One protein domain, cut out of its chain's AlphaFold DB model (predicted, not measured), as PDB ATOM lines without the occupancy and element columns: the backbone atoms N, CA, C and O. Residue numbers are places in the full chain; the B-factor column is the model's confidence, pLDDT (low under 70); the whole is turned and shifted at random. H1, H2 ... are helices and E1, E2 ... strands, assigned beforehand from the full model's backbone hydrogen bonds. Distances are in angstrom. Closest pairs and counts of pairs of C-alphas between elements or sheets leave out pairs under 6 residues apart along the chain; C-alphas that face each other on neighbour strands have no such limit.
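AT A GLANCE: This is residues 33 to 77 of the 84 residues of an uncharacterized protein of Paraburkholderia sp. RAU2J (UniProt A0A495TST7). A two-stranded hairpin, E3 and E4, has one helix, H1, packed over one of its faces and closest to E4, while a small turn of two very short strands, E1 and E2, makes one end of the elongated body. The helix and the hairpin form two small layers, and E1 and E2 are the elements farthest from the mean of the C-alphas. The printed part has 45 residues, with one named helix and four named strands in the order E1, E2, H1, E3, E4; E3 and E4 are antiparallel, and E1 and E2 meet only at a point. The class is mixed, helices and strands, with 12 residues in the helix and 17 in the strands. The whole is compact, with a radius of gyration of the C-alphas of 10.2 A, and spans 28 by 17 by 16 A along its three main axes.

HOW THE PARTS SIT: At the beginning of the printed part, E1, residues 33 to 35, and E2, residues 38 to 40, meet only at a point, where the C-alphas of Arg 34 and Tyr 39 face each other at 5.8 A. A tight link of one residue leads from E2 to H1, residues 42 to 53. In H1 every pair of O i and N i+4 is within hydrogen-bond range. A short link of seven residues joins H1 to E3, residues 61 to 66. A tight link of five residues then leads to E4, residues 72 to 76. E3 and E4 are a hairpin of antiparallel neighbour strands, with 159 degrees between their N-to-C directions. The C-alphas of Ala 64 and Leu 74 face each other at 4.7 A. Across this pair, N 65 and O 73 are within hydrogen-bond range at 2.8 A, and so are N 75 and O 63 at 2.8 A. H1 and E4 have 7 pairs of C-alphas within 8 A, and their closest C-alphas, those of Thr 48 and Val 72, are 6.6 A apart. H1 and E3 have 1 such pair, the C-alphas of Val 45 and Ala 64, at 7.0 A. E2 and E3 also have 1 pair within 8 A, the C-alphas of Ile 40 and Leu 66, at 7.4 A. E1 is apart from H1, E3 and E4, and E2 is apart from E4.

IN THESE COORDINATES: E1 begins at C-alpha 33, printed at (112.104, 142.924, 113.926), and has three residues, Val 33 to Leu 35. E2 has three residues as well, Gly 38 to Ile 40. H1 runs from Arg 42 to Leu 53, 15.5 A from first to last C-alpha, and begins at C-alpha 42 at (112.031, 135.374, 108.004). E3, the longest strand by residues, runs from Val 61 to Leu 66, 14.0 A from first to last C-alpha. E4 runs from Val 72 to Arg 76, 12.8 A, and ends at C-alpha 76 at (101.561, 140.445, 97.251).

THE WHOLE: The two C-alphas farthest apart are those of Cys 36 and Asp 54, at 29.4 A, and the first and last printed C-alphas, those of Val 33 and Lys 77, are 21.2 A apart. The printed part has no cut and no long link. In the full chain of 84 residues it begins at residue 33 and ends at residue 77. The mean pLDDT of the printed part is 70.5. Confidence in the model is low, under 70, at 13 residues: 33 to 41, 55 to 57 and 68. The mean pLDDT is 43 for E1 and 61 for E2, against 79 for E4.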
ATOM      1  N   VAL A  33     112.933 141.833 113.407       44.12
ATOM      2  CA  VAL A  33     112.104 142.924 113.926       44.12
ATOM      3  C   VAL A  33     111.397 142.414 115.178       44.12
ATOM      4  O   VAL A  33     110.601 141.482 115.115       44.12
ATOM      5  N   ARG A  34     111.709 143.012 116.333       38.69
ATOM      6  CA  ARG A  34     111.037 142.732 117.607       38.69
ATOM      7  C   ARG A  34     109.943 143.773 117.807       38.69
ATOM      8  O   ARG A  34     110.253 144.935 118.051       38.69
ATOM      9  N   LEU A  35     108.680 143.365 117.735       47.62
ATOM     10  CA  LEU A  35     107.540 144.222 118.065       47.62
ATOM     11  C   LEU A  35     106.718 143.539 119.156       47.62
ATOM     12  O   LEU A  35     106.528 142.326 119.120       47.62
ATOM     13  N   CYS A  36     106.380 144.329 120.181       38.12
ATOM     14  CA  CYS A  36     105.852 143.942 121.492       38.12
ATOM     15  C   CYS A  36     105.321 142.496 121.572       38.12
ATOM     16  O   CYS A  36     104.194 142.222 121.181       38.12
ATOM     17  N   SER A  37     106.144 141.602 122.138       48.44
ATOM     18  CA  SER A  37     105.837 140.210 122.521       48.44
ATOM     19  C   SER A  37     105.964 139.086 121.473       48.44
ATOM     20  O   SER A  37     105.768 137.932 121.849       48.44
ATOM     21  N   GLY A  38     106.356 139.347 120.221       55.03
ATOM     22  CA  GLY A  38     106.549 138.286 119.216       55.03
ATOM     23  C   GLY A  38     107.891 138.369 118.487       55.03
ATOM     24  O   GLY A  38     108.256 139.428 117.976       55.03
ATOM     25  N   TYR A  39     108.627 137.255 118.426       62.16
ATOM     26  CA  TYR A  39     109.724 137.082 117.471       62.16
ATOM     27  C   TYR A  39     109.122 136.568 116.166       62.16
ATOM     28  O   TYR A  39     108.867 135.376 116.050       62.16
ATOM     29  N   ILE A  40     108.887 137.456 115.200       67.19
ATOM     30  CA  ILE A  40     108.649 137.020 113.824       67.19
ATOM     31  C   ILE A  40     109.998 136.894 113.127       67.19
ATOM     32  O   ILE A  40     110.800 137.833 113.116       67.19
ATOM     33  N   THR A  41     110.272 135.720 112.569       69.00
ATOM     34  CA  THR A  41     111.482 135.483 111.788       69.00
ATOM     35  C   THR A  41     111.154 135.438 110.299       69.00
ATOM     36  O   THR A  41     110.013 135.232 109.886       69.00
ATOM     37  N   ARG A  42     112.177 135.589 109.452       70.62
ATOM     38  CA  ARG A  42     112.031 135.374 108.004       70.62
ATOM     39  C   ARG A  42     111.476 133.977 107.684       70.62
ATOM     40  O   ARG A  42     110.786 133.834 106.683       70.62
ATOM     41  N   ALA A  43     111.775 132.974 108.513       71.88
ATOM     42  CA  ALA A  43     111.270 131.618 108.328       71.88
ATOM     43  C   ALA A  43     109.746 131.550 108.508       71.88
ATOM     44  O   ALA A  43     109.089 130.906 107.703       71.88
ATOM     45  N   ASP A  44     109.179 132.282 109.472       74.81
ATOM     46  CA  ASP A  44     107.724 132.361 109.663       74.81
ATOM     47  C   ASP A  44     107.030 133.007 108.456       74.81
ATOM     48  O   ASP A  44     106.006 132.522 107.978       74.81
ATOM     49  N   VAL A  45     107.621 134.078 107.911       74.75
ATOM     50  CA  VAL A  45     107.113 134.747 106.700       74.75
ATOM     51  C   VAL A  45     107.205 133.822 105.481       74.75
ATOM     52  O   VAL A  45     106.272 133.774 104.684       74.75
ATOM     53  N   LEU A  46     108.301 133.068 105.341       74.56
ATOM     54  CA  LEU A  46     108.487 132.085 104.267       74.56
ATOM     55  C   LEU A  46     107.505 130.920 104.374       74.56
ATOM     56  O   LEU A  46     106.916 130.537 103.371       74.56
ATOM     57  N   GLU A  47     107.296 130.377 105.570       79.06
ATOM     58  CA  GLU A  47     106.358 129.274 105.783       79.06
ATOM     59  C   GLU A  47     104.917 129.724 105.530       79.06
ATOM     60  O   GLU A  47     104.151 129.022 104.875       79.06
ATOM     61  N   THR A  48     104.573 130.943 105.943       80.00
ATOM     62  CA  THR A  48     103.286 131.562 105.603       80.00
ATOM     63  C   THR A  48     103.139 131.734 104.087       80.00
ATOM     64  O   THR A  48     102.089 131.425 103.526       80.00
ATOM     65  N   ALA A  49     104.191 132.190 103.397       77.56
ATOM     66  CA  ALA A  49     104.171 132.353 101.942       77.56
ATOM     67  C   ALA A  49     104.000 131.010 101.235       77.56
ATOM     68  O   ALA A  49     103.179 130.896 100.331       77.56
ATOM     69  N   ARG A  50     104.676 129.969 101.715       77.50
ATOM     70  CA  ARG A  50     104.511 128.608 101.216       77.50
ATOM     71  C   ARG A  50     103.081 128.103 101.409       77.50
ATOM     72  O   ARG A  50     102.512 127.537 100.486       77.50
ATOM     73  N   GLN A  51     102.492 128.309 102.585       81.38
ATOM     74  CA  GLN A  51     101.143 127.823 102.900       81.38
ATOM     75  C   GLN A  51     100.040 128.539 102.111       81.38
ATOM     76  O   GLN A  51      99.057 127.909 101.733       81.38
ATOM     77  N   HIS A  52     100.186 129.843 101.872       78.62
ATOM     78  CA  HIS A  52      99.128 130.655 101.264       78.62
ATOM     79  C   HIS A  52      99.329 130.950  99.778       78.62
ATOM     80  O   HIS A  52      98.348 131.189  99.074       78.62
ATOM     81  N   LEU A  53     100.574 130.985  99.307       73.19
ATOM     82  CA  LEU A  53     100.930 131.383  97.943       73.19
ATOM     83  C   LEU A  53     101.546 130.236  97.133       73.19
ATOM     84  O   LEU A  53     101.907 130.465  95.985       73.19
ATOM     85  N   ASP A  54     101.697 129.044  97.728       74.19
ATOM     86  CA  ASP A  54     102.396 127.884  97.147       74.19
ATOM     87  C   ASP A  54     103.815 128.219  96.639       74.19
ATOM     88  O   ASP A  54     104.382 127.541  95.789       74.19
ATOM     89  N   SER A  55     104.413 129.291  97.167       66.81
ATOM     90  CA  SER A  55     105.704 129.803  96.716       66.81
ATOM     91  C   SER A  55     106.764 129.593  97.788       66.81
ATOM     92  O   SER A  55     106.571 129.919  98.960       66.81
ATOM     93  N   ALA A  56     107.911 129.050  97.381       68.62
ATOM     94  CA  ALA A  56     109.071 128.878  98.253       68.62
ATOM     95  C   ALA A  56     109.853 130.189  98.468       68.62
ATOM     96  O   ALA A  56     110.758 130.238  99.304       68.62
ATOM     97  N   ASN A  57     109.510 131.247  97.726       66.81
ATOM     98  CA  ASN A  57     110.228 132.514  97.699       66.81
ATOM     99  C   ASN A  57     109.311 133.695  98.045       66.81
ATOM    100  O   ASN A  57     108.099 133.662  97.871       66.81
ATOM    101  N   LEU A  58     109.919 134.792  98.506       71.62
ATOM    102  CA  LEU A  58     109.227 136.059  98.798       71.62
ATOM    103  C   LEU A  58     109.273 137.032  97.609       71.62
ATOM    104  O   LEU A  58     109.102 138.235  97.786       71.62
ATOM    105  N   GLU A  59     109.558 136.534  96.406       74.31
ATOM    106  CA  GLU A  59     109.700 137.366  95.208       74.31
ATOM    107  C   GLU A  59     108.396 138.084  94.849       74.31
ATOM    108  O   GLU A  59     108.437 139.272  94.533       74.31
ATOM    109  N   ASP A  60     107.254 137.430  95.058       72.12
ATOM    110  CA  ASP A  60     105.916 137.991  94.841       72.12
ATOM    111  C   ASP A  60     105.349 138.707  96.071       72.12
ATOM    112  O   ASP A  60     104.215 139.179  96.047       72.12
ATOM    113  N   VAL A  61     106.105 138.806  97.169       75.12
ATOM    114  CA  VAL A  61     105.647 139.416  98.425       75.12
ATOM    115  C   VAL A  61     106.224 140.825  98.555       75.12
ATOM    116  O   VAL A  61     107.434 141.042  98.538       75.12
ATOM    117  N   GLN A  62     105.346 141.815  98.678       79.56
ATOM    118  CA  GLN A  62     105.691 143.224  98.866       79.56
ATOM    119  C   GLN A  62     105.929 143.559 100.341       79.56
ATOM    120  O   GLN A  62     106.847 144.306 100.683       79.56
ATOM    121  N   ALA A  63     105.081 143.032 101.219       73.38
ATOM    122  CA  ALA A  63     105.155 143.282 102.648       73.38
ATOM    123  C   ALA A  63     104.551 142.120 103.433       73.38
ATOM    124  O   ALA A  63     103.719 141.371 102.922       73.38
ATOM    125  N   ALA A  64     104.957 142.005 104.691       76.38
ATOM    126  CA  ALA A  64     104.368 141.082 105.649       76.38
ATOM    127  C   ALA A  64     103.868 141.871 106.861       76.38
ATOM    128  O   ALA A  64     104.513 142.826 107.305       76.38
ATOM    129  N   ILE A  65     102.712 141.478 107.382       77.00
ATOM    130  CA  ILE A  65     102.085 142.071 108.556       77.00
ATOM    131  C   ILE A  65     102.013 140.999 109.630       77.00
ATOM    132  O   ILE A  65     101.399 139.959 109.415       77.00
ATOM    133  N   LEU A  66     102.600 141.269 110.794       75.19
ATOM    134  CA  LEU A  66     102.347 140.463 111.984       75.19
ATOM    135  C   LEU A  66     101.069 140.966 112.662       75.19
ATOM    136  O   LEU A  66     100.991 142.130 113.076       75.19
ATOM    137  N   GLU A  67     100.080 140.088 112.779       73.75
ATOM    138  CA  GLU A  67      98.816 140.367 113.446       73.75
ATOM    139  C   GLU A  67      98.872 140.066 114.949       73.75
ATOM    140  O   GLU A  67      99.708 139.311 115.447       73.75
ATOM    141  N   ARG A  68      97.938 140.650 115.708       69.31
ATOM    142  CA  ARG A  68      97.872 140.507 117.178       69.31
ATOM    143  C   ARG A  68      97.561 139.085 117.654       69.31
ATOM    144  O   ARG A  68      97.791 138.776 118.816       69.31
ATOM    145  N   ASN A  69      97.019 138.244 116.779       74.25
ATOM    146  CA  ASN A  69      96.745 136.828 117.037       74.25
ATOM    147  C   ASN A  69      97.966 135.925 116.762       74.25
ATOM    148  O   ASN A  69      97.847 134.711 116.886       74.25
ATOM    149  N   GLY A  70      99.113 136.498 116.375       71.69
ATOM    150  CA  GLY A  70     100.322 135.755 116.025       71.69
ATOM    151  C   GLY A  70     100.358 135.241 114.584       71.69
ATOM    152  O   GLY A  70     101.337 134.608 114.208       71.69
ATOM    153  N   GLN A  71      99.330 135.514 113.775       76.75
ATOM    154  CA  GLN A  71      99.333 135.180 112.352       76.75
ATOM    155  C   GLN A  71     100.133 136.201 111.546       76.75
ATOM    156  O   GLN A  71     100.302 137.358 111.948       76.75
ATOM    157  N   VAL A  72     100.600 135.766 110.380       77.75
ATOM    158  CA  VAL A  72     101.294 136.611 109.418       77.75
ATOM    159  C   VAL A  72     100.413 136.758 108.188       77.75
ATOM    160  O   VAL A  72     100.033 135.778 107.560       77.75
ATOM    161  N   SER A  73     100.111 137.998 107.830       78.12
ATOM    162  CA  SER A  73      99.382 138.342 106.614       78.12
ATOM    163  C   SER A  73     100.370 138.845 105.567       78.12
ATOM    164  O   SER A  73     101.246 139.658 105.864       78.12
ATOM    165  N   LEU A  74     100.252 138.366 104.329       80.75
ATOM    166  CA  LEU A  74     101.162 138.718 103.238       80.75
ATOM    167  C   LEU A  74     100.480 139.650 102.242       80.75
ATOM    168  O   LEU A  74      99.384 139.376 101.759       80.75
ATOM    169  N   ILE A  75     101.165 140.734 101.895       79.75
ATOM    170  CA  ILE A  75     100.785 141.620 100.800       79.75
ATOM    171  C   ILE A  75     101.597 141.199  99.586       79.75
ATOM    172  O   ILE A  75     102.827 141.272  99.610       79.75
ATOM    173  N   ARG A  76     100.916 140.764  98.526       78.88
ATOM    174  CA  ARG A  76     101.561 140.445  97.251       78.88
ATOM    175  C   ARG A  76     101.928 141.710  96.488       78.88
ATOM    176  O   ARG A  76     101.226 142.715  96.570       78.88
ATOM    177  N   LYS A  77     103.012 141.647  95.720       77.44
ATOM    178  CA  LYS A  77     103.281 142.618  94.664       77.44
ATOM    179  C   LYS A  77     102.179 142.442  93.629       77.44
ATOM    180  O   LYS A  77     101.997 141.353  93.097       77.44
TER     181      LYS A  77